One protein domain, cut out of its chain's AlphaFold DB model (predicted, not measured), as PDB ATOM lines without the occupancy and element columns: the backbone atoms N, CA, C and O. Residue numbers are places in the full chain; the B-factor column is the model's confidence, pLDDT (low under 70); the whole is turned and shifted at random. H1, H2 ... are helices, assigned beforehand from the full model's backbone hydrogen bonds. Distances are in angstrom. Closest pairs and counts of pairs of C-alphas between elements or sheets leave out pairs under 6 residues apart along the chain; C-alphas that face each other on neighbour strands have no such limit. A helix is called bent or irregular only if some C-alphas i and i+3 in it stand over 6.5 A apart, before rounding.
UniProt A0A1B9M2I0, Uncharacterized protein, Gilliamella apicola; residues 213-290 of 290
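What this domain is: This is residues 213 to 290 of the 290 residues of an uncharacterized protein of Gilliamella apicola (UniProt A0A1B9M2I0). Three helices, H1, H2 and H3, stand roughly side by side at the corners of a triangle, loosely packed and running alternate ways, and H4 slants across the side of this group away from H1, meeting H3 through its residues 284 to 288. The 78 printed residues hold four named helices, in the order H1, H2, H3, H4 along the chain, and no named strand. The class is all helix, with 52 residues in the named helices. The whole is compact and rounded, with a radius of gyration of the C-alphas of 11.9 A and spans of 30 by 26 by 23 A.

How they stand to each other: Go from Pro 213 to the first helix, H1, residues 220 to 227, and then to H2, residues 235 to 247. These two run opposite ways at a shallow tilt of 26 degrees and are close but not clearly touching; their closest C-alphas, of Leu 220 and Tyr 244, are 7.2 A apart. Next find H3, residues 250 to 264, which is irregular: C-alphas 252 and 255 are 8.6 A apart, and its line is a rough one. H3 runs opposite ways to H2 at a shallow tilt of 9 degrees; they are close but not clearly touching, and their closest C-alphas, of Val 238 and Ile 264, are 7.1 A apart. H1 and H3 run the same way at a shallow tilt of 24 degrees and are also close but not clearly touching, with the closest C-alphas, of Leu 227 and Ile 260, 7.9 A apart. Last comes H4, residues 274 to 289, which touches H3 with residues 284 to 288 alone, at a steep tilt of 61 degrees, opposite ways. Their closest C-alphas, of Ala 261 and Leu 284, are 5.6 A apart. H2 and H4 are near each other, with 8 pairs of C-alphas within 10 A, while H1 and H4 are apart. Every O i to N i+4 pair is within hydrogen-bond range in H1, H2 and H4, and 9 of 11 are in H3.

Where its parts are: Find C-alpha 220 at (-38.866, -168.222, 6.075); from there H1 runs 10.9 A to C-alpha 227. H2 begins at C-alpha 235, at (-29.665, -171.919, 20.617), and runs 18.7 A to C-alpha 247. H3 spans 16.1 A from C-alpha 250 to C-alpha 264. H4, the longest helix with 16 residues, covers 22.3 A from C-alpha 274 to C-alpha 289 at (-17.469, -164.259, 2.356).

The domain as a whole: The two C-alphas farthest apart are those of Gln 216 and Tyr 269, at 31.2 A. The printed part has no cut and ends at Asp 290, the chain's last residue. The link from H2 to H3 is tight, and those from H1 to H2 and from H3 to H4 are short. The mean pLDDT of the printed part is 78.6; look for values under 70 at residues 227 to 234, of which 227 belongs to H1, and at residues 266 to 271.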
ATOM      1  N   PRO A 213     -35.625-181.377   8.210       81.75
ATOM      2  CA  PRO A 213     -36.627-180.364   8.473       81.75
ATOM      3  C   PRO A 213     -37.836-180.561   7.577       81.75
ATOM      4  O   PRO A 213     -37.730-180.875   6.387       81.75
ATOM      5  N   ASN A 214     -39.019-180.390   8.161       85.50
ATOM      6  CA  ASN A 214     -40.232-180.330   7.371       85.50
ATOM      7  C   ASN A 214     -40.279-178.963   6.678       85.50
ATOM      8  O   ASN A 214     -40.817-177.991   7.205       85.50
ATOM      9  N   CYS A 215     -39.724-178.898   5.470       88.38
ATOM     10  CA  CYS A 215     -39.643-177.659   4.701       88.38
ATOM     11  C   CYS A 215     -41.012-177.046   4.370       88.38
ATOM     12  O   CYS A 215     -41.075-175.875   4.016       88.38
ATOM     13  N   GLN A 216     -42.112-177.802   4.491       86.38
ATOM     14  CA  GLN A 216     -43.468-177.270   4.304       86.38
ATOM     15  C   GLN A 216     -43.973-176.491   5.523       86.38
ATOM     16  O   GLN A 216     -44.866-175.660   5.380       86.38
ATOM     17  N   SER A 217     -43.443-176.779   6.716       86.06
ATOM     18  CA  SER A 217     -43.817-176.083   7.952       86.06
ATOM     19  C   SER A 217     -42.897-174.918   8.293       86.06
ATOM     20  O   SER A 217     -43.255-174.107   9.143       86.06
ATOM     21  N   LEU A 218     -41.721-174.836   7.667       85.75
ATOM     22  CA  LEU A 218     -40.847-173.685   7.837       85.75
ATOM     23  C   LEU A 218     -41.446-172.480   7.106       85.75
ATOM     24  O   LEU A 218     -41.802-172.551   5.932       85.75
ATOM     25  N   ASP A 219     -41.563-171.363   7.817       86.19
ATOM     26  CA  ASP A 219     -41.980-170.085   7.249       86.19
ATOM     27  C   ASP A 219     -40.782-169.145   7.275       86.19
ATOM     28  O   ASP A 219     -40.514-168.489   8.283       86.19
ATOM     29  N   LEU A 220     -40.021-169.113   6.177       84.88
ATOM     30  CA  LEU A 220     -38.866-168.222   6.075       84.88
ATOM     31  C   LEU A 220     -39.311-166.774   6.271       84.88
ATOM     32  O   LEU A 220     -38.731-166.062   7.076       84.88
ATOM     33  N   LYS A 221     -40.397-166.341   5.621       83.19
ATOM     34  CA  LYS A 221     -40.891-164.962   5.733       83.19
ATOM     35  C   LYS A 221     -41.296-164.617   7.170       83.19
ATOM     36  O   LYS A 221     -40.996-163.518   7.636       83.19
ATOM     37  N   GLY A 222     -41.969-165.533   7.857       81.62
ATOM     38  CA  GLY A 222     -42.324-165.411   9.269       81.62
ATOM     39  C   GLY A 222     -41.097-165.270  10.164       81.62
ATOM     40  O   GLY A 222     -41.043-164.340  10.970       81.62
ATOM     41  N   TYR A 223     -40.085-166.116   9.956       80.00
ATOM     42  CA  TYR A 223     -38.805-166.031  10.658       80.00
ATOM     43  C   TYR A 223     -38.121-164.681  10.428       80.00
ATOM     44  O   TYR A 223     -37.775-164.005  11.394       80.00
ATOM     45  N   LEU A 224     -38.062-164.201   9.180       76.06
ATOM     46  CA  LEU A 224     -37.486-162.891   8.843       76.06
ATOM     47  C   LEU A 224     -38.176-161.721   9.543       76.06
ATOM     48  O   LEU A 224     -37.512-160.816  10.038       76.06
ATOM     49  N   ASN A 225     -39.505-161.748   9.628       73.94
ATOM     50  CA  ASN A 225     -40.264-160.699  10.312       73.94
ATOM     51  C   ASN A 225     -40.074-160.719  11.836       73.94
ATOM     52  O   ASN A 225     -40.432-159.750  12.509       73.94
ATOM     53  N   SER A 226     -39.562-161.822  12.385       70.06
ATOM     54  CA  SER A 226     -39.242-161.932  13.805       70.06
ATOM     55  C   SER A 226     -37.851-161.388  14.144       70.06
ATOM     56  O   SER A 226     -37.630-161.047  15.307       70.06
ATOM     57  N   LEU A 227     -36.967-161.227  13.143       67.44
ATOM     58  CA  LEU A 227     -35.566-160.880  13.380       67.44
ATOM     59  C   LEU A 227     -35.368-159.472  13.977       67.44
ATOM     60  O   LEU A 227     -34.519-159.271  14.833       67.44
ATOM     61  N   ASP A 228     -36.191-158.490  13.616       59.47
ATOM     62  CA  ASP A 228     -36.016-157.112  14.114       59.47
ATOM     63  C   ASP A 228     -36.491-156.904  15.568       59.47
ATOM     64  O   ASP A 228     -36.322-155.824  16.134       59.47
ATOM     65  N   LYS A 229     -37.140-157.903  16.180       53.66
ATOM     66  CA  LYS A 229     -37.741-157.795  17.525       53.66
ATOM     67  C   LYS A 229     -37.047-158.645  18.585       53.66
ATOM     68  O   LYS A 229     -37.393-158.519  19.757       53.66
ATOM     69  N   LYS A 230     -36.122-159.512  18.180       54.56
ATOM     70  CA  LYS A 230     -35.425-160.460  19.043       54.56
ATOM     71  C   LYS A 230     -33.943-160.394  18.700       54.56
ATOM     72  O   LYS A 230     -33.578-160.520  17.540       54.56
ATOM     73  N   GLN A 231     -33.101-160.126  19.687       57.03
ATOM     74  CA  GLN A 231     -31.654-160.161  19.497       57.03
ATOM     75  C   GLN A 231     -31.233-161.637  19.359       57.03
ATOM     76  O   GLN A 231     -31.535-162.431  20.247       57.03
ATOM     77  N   PHE A 232     -30.608-162.012  18.236       57.56
ATOM     78  CA  PHE A 232     -30.174-163.390  17.951       57.56
ATOM     79  C   PHE A 232     -28.963-163.738  18.801       57.56
ATOM     80  O   PHE A 232     -27.840-163.396  18.448       57.56
ATOM     81  N   ALA A 233     -29.213-164.406  19.920       56.44
ATOM     82  CA  ALA A 233     -28.189-165.048  20.734       56.44
ATOM     83  C   ALA A 233     -28.725-166.305  21.426       56.44
ATOM     84  O   ALA A 233     -28.336-166.621  22.551       56.44
ATOM     85  N   ASP A 234     -29.667-167.001  20.780       67.50
ATOM     86  CA  ASP A 234     -30.273-168.208  21.326       67.50
ATOM     87  C   ASP A 234     -29.956-169.470  20.508       67.50
ATOM     88  O   ASP A 234     -29.746-169.458  19.293       67.50
ATOM     89  N   VAL A 235     -29.890-170.598  21.214       71.25
ATOM     90  CA  VAL A 235     -29.665-171.919  20.617       71.25
ATOM     91  C   VAL A 235     -30.803-172.329  19.667       71.25
ATOM     92  O   VAL A 235     -30.590-173.149  18.773       71.25
ATOM     93  N   ALA A 236     -32.004-171.759  19.824       76.19
ATOM     94  CA  ALA A 236     -33.147-172.023  18.951       76.19
ATOM     95  C   ALA A 236     -32.927-171.417  17.561       76.19
ATOM     96  O   ALA A 236     -33.257-172.051  16.565       76.19
ATOM     97  N   ASP A 237     -32.329-170.235  17.490       77.62
ATOM     98  CA  ASP A 237     -32.018-169.510  16.271       77.62
ATOM     99  C   ASP A 237     -30.882-170.184  15.508       77.62
ATOM    100  O   ASP A 237     -30.965-170.348  14.292       77.62
ATOM    101  N   VAL A 238     -29.853-170.656  16.221       78.12
ATOM    102  CA  VAL A 238     -28.790-171.487  15.638       78.12
ATOM    103  C   VAL A 238     -29.376-172.780  15.064       78.12
ATOM    104  O   VAL A 238     -29.100-173.149  13.919       78.12
ATOM    105  N   ALA A 239     -30.229-173.457  15.837       79.56
ATOM    106  CA  ALA A 239     -30.900-174.671  15.397       79.56
ATOM    107  C   ALA A 239     -31.813-174.422  14.185       79.56
ATOM    108  O   ALA A 239     -31.779-175.208  13.236       79.56
ATOM    109  N   ALA A 240     -32.581-173.330  14.199       81.62
ATOM    110  CA  ALA A 240     -33.485-172.937  13.130       81.62
ATOM    111  C   ALA A 240     -32.722-172.534  11.865       81.62
ATOM    112  O   ALA A 240     -33.110-172.934  10.772       81.62
ATOM    113  N   PHE A 241     -31.623-171.784  11.982       83.56
ATOM    114  CA  PHE A 241     -30.797-171.379  10.844       83.56
ATOM    115  C   PHE A 241     -30.296-172.587  10.047       83.56
ATOM    116  O   PHE A 241     -30.435-172.607   8.822       83.56
ATOM    117  N   ASN A 242     -29.816-173.626  10.737       82.69
ATOM    118  CA  ASN A 242     -29.425-174.889  10.111       82.69
ATOM    119  C   ASN A 242     -30.593-175.555   9.363       82.69
ATOM    120  O   ASN A 242     -30.423-176.030   8.238       82.69
ATOM    121  N   ASP A 243     -31.790-175.549   9.951       86.44
ATOM    122  CA  ASP A 243     -32.992-176.118   9.333       86.44
ATOM    123  C   ASP A 243     -33.434-175.309   8.096       86.44
ATOM    124  O   ASP A 243     -33.833-175.883   7.079       86.44
ATOM    125  N   TYR A 244     -33.305-173.978   8.139       88.19
ATOM    126  CA  TYR A 244     -33.582-173.096   7.004       88.19
ATOM    127  C   TYR A 244     -32.585-173.300   5.857       88.19
ATOM    128  O   TYR A 244     -33.028-173.468   4.722       88.19
ATOM    129  N   ILE A 245     -31.275-173.368   6.129       87.19
ATOM    130  CA  ILE A 245     -30.254-173.656   5.101       87.19
ATOM    131  C   ILE A 245     -30.542-174.988   4.400       87.19
ATOM    132  O   ILE A 245     -30.389-175.095   3.183       87.19
ATOM    133  N   ALA A 246     -30.989-176.001   5.145       86.81
ATOM    134  CA  ALA A 246     -31.335-177.298   4.575       86.81
ATOM    135  C   ALA A 246     -32.584-177.259   3.668       86.81
ATOM    136  O   ALA A 246     -32.705-178.092   2.769       86.81
ATOM    137  N   CYS A 247     -33.503-176.310   3.880       89.56
ATOM    138  CA  CYS A 247     -34.764-176.210   3.140       89.56
ATOM    139  C   CYS A 247     -34.780-175.166   2.019       89.56
ATOM    140  O   CYS A 247     -35.528-175.342   1.055       89.56
ATOM    141  N   TYR A 248     -33.999-174.088   2.129       89.31
ATOM    142  CA  TYR A 248     -34.029-172.978   1.179       89.31
ATOM    143  C   TYR A 248     -32.637-172.682   0.611       89.31
ATOM    144  O   TYR A 248     -31.703-172.457   1.389       89.31
ATOM    145  N   PRO A 249     -32.490-172.604  -0.727       88.06
ATOM    146  CA  PRO A 249     -31.206-172.354  -1.371       88.06
ATOM    147  C   PRO A 249     -30.541-171.059  -0.897       88.06
ATOM    148  O   PRO A 249     -31.131-169.979  -0.951       88.06
ATOM    149  N   VAL A 250     -29.271-171.157  -0.497       88.19
ATOM    150  CA  VAL A 250     -28.472-169.998  -0.070       88.19
ATOM    151  C   VAL A 250     -28.341-168.964  -1.183       88.19
ATOM    152  O   VAL A 250     -28.506-167.779  -0.925       88.19
ATOM    153  N   SER A 251     -28.132-169.391  -2.429       88.06
ATOM    154  CA  SER A 251     -27.962-168.490  -3.576       88.06
ATOM    155  C   SER A 251     -29.162-167.567  -3.815       88.06
ATOM    156  O   SER A 251     -28.984-166.405  -4.172       88.06
ATOM    157  N   GLU A 252     -30.384-168.053  -3.588       89.31
ATOM    158  CA  GLU A 252     -31.613-167.271  -3.780       89.31
ATOM    159  C   GLU A 252     -31.895-166.318  -2.608       89.31
ATOM    160  O   GLU A 252     -32.575-165.302  -2.769       89.31
ATOM    161  N   HIS A 253     -31.342-166.614  -1.428       88.88
ATOM    162  CA  HIS A 253     -31.609-165.899  -0.178       88.88
ATOM    163  C   HIS A 253     -30.339-165.349   0.490       88.88
ATOM    164  O   HIS A 253     -30.348-165.043   1.682       88.88
ATOM    165  N   LEU A 254     -29.253-165.167  -0.264       88.94
ATOM    166  CA  LEU A 254     -27.922-164.865   0.273       88.94
ATOM    167  C   LEU A 254     -27.912-163.634   1.186       88.94
ATOM    168  O   LEU A 254     -27.435-163.697   2.312       88.94
ATOM    169  N   ASN A 255     -28.515-162.527   0.744       87.44
ATOM    170  CA  ASN A 255     -28.590-161.296   1.543       87.44
ATOM    171  C   ASN A 255     -29.326-161.496   2.872       87.44
ATOM    172  O   ASN A 255     -29.013-160.846   3.866       87.44
ATOM    173  N   THR A 256     -30.327-162.371   2.880       85.12
ATOM    174  CA  THR A 256     -31.080-162.718   4.078       85.12
ATOM    175  C   THR A 256     -30.215-163.533   5.030       85.12
ATOM    176  O   THR A 256     -30.101-163.186   6.205       85.12
ATOM    177  N   TYR A 257     -29.562-164.575   4.522       88.31
ATOM    178  CA  TYR A 257     -28.687-165.405   5.337       88.31
ATOM    179  C   TYR A 257     -27.473-164.644   5.857       88.31
ATOM    180  O   TYR A 257     -27.126-164.837   7.012       88.31
ATOM    181  N   LYS A 258     -26.910-163.702   5.093       86.56
ATOM    182  CA  LYS A 258     -25.864-162.788   5.575       86.56
ATOM    183  C   LYS A 258     -26.294-161.980   6.793       86.56
ATOM    184  O   LYS A 258     -25.503-161.811   7.713       86.56
ATOM    185  N   LYS A 259     -27.538-161.487   6.820       81.94
ATOM    186  CA  LYS A 259     -28.063-160.749   7.979       81.94
ATOM    187  C   LYS A 259     -28.156-161.652   9.202       81.94
ATOM    188  O   LYS A 259     -27.608-161.309  10.239       81.94
ATOM    189  N   ILE A 260     -28.783-162.821   9.056       81.62
ATOM    190  CA  ILE A 260     -28.919-163.796  10.148       81.62
ATOM    191  C   ILE A 260     -27.534-164.238  10.645       81.62
ATOM    192  O   ILE A 260     -27.256-164.159  11.836       81.62
ATOM    193  N   ALA A 261     -26.639-164.611   9.729       82.19
ATOM    194  CA  ALA A 261     -25.270-165.014  10.026       82.19
ATOM    195  C   ALA A 261     -24.483-163.909  10.739       82.19
ATOM    196  O   ALA A 261     -23.763-164.192  11.687       82.19
ATOM    197  N   SER A 262     -24.650-162.646  10.331       78.19
ATOM    198  CA  SER A 262     -24.024-161.509  11.009       78.19
ATOM    199  C   SER A 262     -24.507-161.340  12.446       78.19
ATOM    200  O   SER A 262     -23.749-160.797  13.241       78.19
ATOM    201  N   HIS A 263     -25.735-161.749  12.773       75.19
ATOM    202  CA  HIS A 263     -26.232-161.699  14.144       75.19
ATOM    203  C   HIS A 263     -25.780-162.915  14.970       75.19
ATOM    204  O   HIS A 263     -25.427-162.747  16.129       75.19
ATOM    205  N   ILE A 264     -25.713-164.113  14.370       76.38
ATOM    206  CA  ILE A 264     -25.234-165.344  15.032       76.38
ATOM    207  C   ILE A 264     -23.713-165.331  15.256       76.38
ATOM    208  O   ILE A 264     -23.223-165.911  16.215       76.38
ATOM    209  N   ARG A 265     -22.933-164.675  14.389       70.44
ATOM    210  CA  ARG A 265     -21.459-164.692  14.462       70.44
ATOM    211  C   ARG A 265     -20.912-164.275  15.832       70.44
ATOM    212  O   ARG A 265     -19.868-164.769  16.234       70.44
ATOM    213  N   ASP A 266     -21.619-163.395  16.533       57.53
ATOM    214  CA  ASP A 266     -21.166-162.845  17.809       57.53
ATOM    215  C   ASP A 266     -21.708-163.648  19.019       57.53
ATOM    216  O   ASP A 266     -21.428-163.312  20.170       57.53
ATOM    217  N   THR A 267     -22.452-164.738  18.780       57.41
ATOM    218  CA  THR A 267     -23.000-165.627  19.817       57.41
ATOM    219  C   THR A 267     -21.936-166.645  20.217       57.41
ATOM    220  O   THR A 267     -21.943-167.808  19.809       57.41
ATOM    221  N   HIS A 268     -20.951-166.163  20.962       50.44
ATOM    222  CA  HIS A 268     -19.777-166.924  21.358       50.44
ATOM    223  C   HIS A 268     -20.100-168.009  22.422       50.44
ATOM    224  O   HIS A 268     -20.469-167.711  23.552       50.44
ATOM    225  N   TYR A 269     -19.904-169.274  22.022       52.81
ATOM    226  CA  TYR A 269     -19.240-170.361  22.773       52.81
ATOM    227  C   TYR A 269     -19.903-171.253  23.850       52.81
ATOM    228  O   TYR A 269     -19.132-171.915  24.533       52.81
ATOM    229  N   HIS A 270     -21.227-171.450  23.991       56.84
ATOM    230  CA  HIS A 270     -21.700-172.356  25.083       56.84
ATOM    231  C   HIS A 270     -22.828-173.380  24.809       56.84
ATOM    232  O   HIS A 270     -23.294-173.999  25.760       56.84
ATOM    233  N   PHE A 271     -23.255-173.642  23.564       61.12
ATOM    234  CA  PHE A 271     -24.485-174.443  23.322       61.12
ATOM    235  C   PHE A 271     -24.333-175.702  22.460       61.12
ATOM    236  O   PHE A 271     -25.258-176.512  22.382       61.12
ATOM    237  N   LEU A 272     -23.216-175.847  21.754       71.31
ATOM    238  CA  LEU A 272     -23.004-176.886  20.748       71.31
ATOM    239  C   LEU A 272     -21.819-177.760  21.151       71.31
ATOM    240  O   LEU A 272     -20.900-177.265  21.792       71.31
ATOM    241  N   SER A 273     -21.818-179.029  20.736       77.69
ATOM    242  CA  SER A 273     -20.574-179.808  20.728       77.69
ATOM    243  C   SER A 273     -19.555-179.182  19.780       77.69
ATOM    244  O   SER A 273     -19.941-178.466  18.841       77.69
ATOM    245  N   ASP A 274     -18.278-179.522  19.949       82.62
ATOM    246  CA  ASP A 274     -17.191-178.972  19.135       82.62
ATOM    247  C   ASP A 274     -17.433-179.221  17.642       82.62
ATOM    248  O   ASP A 274     -17.204-178.350  16.797       82.62
ATOM    249  N   ALA A 275     -17.965-180.393  17.287       86.19
ATOM    250  CA  ALA A 275     -18.347-180.706  15.911       86.19
ATOM    251  C   ALA A 275     -19.394-179.744  15.332       86.19
ATOM    252  O   ALA A 275     -19.208-179.212  14.232       86.19
ATOM    253  N   ASN A 276     -20.495-179.508  16.053       82.62
ATOM    254  CA  ASN A 276     -21.562-178.628  15.570       82.62
ATOM    255  C   ASN A 276     -21.105-177.164  15.551       82.62
ATOM    256  O   ASN A 276     -21.480-176.427  14.639       82.62
ATOM    257  N   TYR A 277     -20.279-176.754  16.518       83.06
ATOM    258  CA  TYR A 277     -19.680-175.425  16.542       83.06
ATOM    259  C   TYR A 277     -18.826-175.182  15.287       83.06
ATOM    260  O   TYR A 277     -19.091-174.249  14.529       83.06
ATOM    261  N   ASN A 278     -17.875-176.075  14.999       84.62
ATOM    262  CA  ASN A 278     -17.002-175.954  13.829       84.62
ATOM    263  C   ASN A 278     -17.792-176.009  12.509       84.62
ATOM    264  O   ASN A 278     -17.444-175.337  11.534       84.62
ATOM    265  N   GLN A 279     -18.863-176.809  12.441       84.50
ATOM    266  CA  GLN A 279     -19.747-176.827  11.274       84.50
ATOM    267  C   GLN A 279     -20.423-175.468  11.067       84.50
ATOM    268  O   GLN A 279     -20.410-174.948   9.946       84.50
ATOM    269  N   LEU A 280     -21.002-174.905  12.129       82.75
ATOM    270  CA  LEU A 280     -21.667-173.608  12.088       82.75
ATOM    271  C   LEU A 280     -20.682-172.509  11.684       82.75
ATOM    272  O   LEU A 280     -20.970-171.754  10.761       82.75
ATOM    273  N   GLU A 281     -19.505-172.456  12.306       84.88
ATOM    274  CA  GLU A 281     -18.464-171.474  11.992       84.88
ATOM    275  C   GLU A 281     -18.095-171.494  10.500       84.88
ATOM    276  O   GLU A 281     -18.080-170.452   9.840       84.88
ATOM    277  N   ASN A 282     -17.885-172.685   9.931       87.06
ATOM    278  CA  ASN A 282     -17.588-172.834   8.508       87.06
ATOM    279  C   ASN A 282     -18.746-172.370   7.612       87.06
ATOM    280  O   ASN A 282     -18.510-171.704   6.602       87.06
ATOM    281  N   GLN A 283     -19.993-172.693   7.963       85.94
ATOM    282  CA  GLN A 283     -21.163-172.240   7.204       85.94
ATOM    283  C   GLN A 283     -21.324-170.720   7.255       85.94
ATOM    284  O   GLN A 283     -21.544-170.093   6.218       85.94
ATOM    285  N   LEU A 284     -21.178-170.122   8.440       87.19
ATOM    286  CA  LEU A 284     -21.228-168.675   8.622       87.19
ATOM    287  C   LEU A 284     -20.137-167.991   7.798       87.19
ATOM    288  O   LEU A 284     -20.425-167.018   7.106       87.19
ATOM    289  N   LYS A 285     -18.913-168.529   7.812       88.31
ATOM    290  CA  LYS A 285     -17.799-168.016   7.012       88.31
ATOM    291  C   LYS A 285     -18.120-168.014   5.519       88.31
ATOM    292  O   LYS A 285     -18.012-166.965   4.895       88.31
ATOM    293  N   ILE A 286     -18.568-169.147   4.968       88.12
ATOM    294  CA  ILE A 286     -18.934-169.260   3.544       88.12
ATOM    295  C   ILE A 286     -20.004-168.220   3.179       88.12
ATOM    296  O   ILE A 286     -19.835-167.466   2.228       88.12
ATOM    297  N   ILE A 287     -21.075-168.126   3.972       89.75
ATOM    298  CA  ILE A 287     -22.199-167.211   3.713       89.75
ATOM    299  C   ILE A 287     -21.782-165.736   3.800       89.75
ATOM    300  O   ILE A 287     -22.342-164.896   3.097       89.75
ATOM    301  N   LEU A 288     -20.855-165.397   4.697       87.06
ATOM    302  CA  LEU A 288     -20.396-164.024   4.894       87.06
ATOM    303  C   LEU A 288     -19.348-163.593   3.854       87.06
ATOM    304  O   LEU A 288     -19.307-162.405   3.527       87.06
ATOM    305  N   GLU A 289     -18.528-164.520   3.346       86.12
ATOM    306  CA  GLU A 289     -17.469-164.259   2.356       86.12
ATOM    307  C   GLU A 289     -17.971-164.207   0.895       86.12
ATOM    308  O   GLU A 289     -17.439-163.401   0.127       86.12
ATOM    309  N   ASP A 290     -18.988-164.998   0.517       71.25
ATOM    310  CA  ASP A 290     -19.656-164.985  -0.809       71.25
ATOM    311  C   ASP A 290     -20.636-163.819  -0.950       71.25
ATOM    312  O   ASP A 290     -20.521-162.905  -1.801       71.25
TER     313      ASP A 290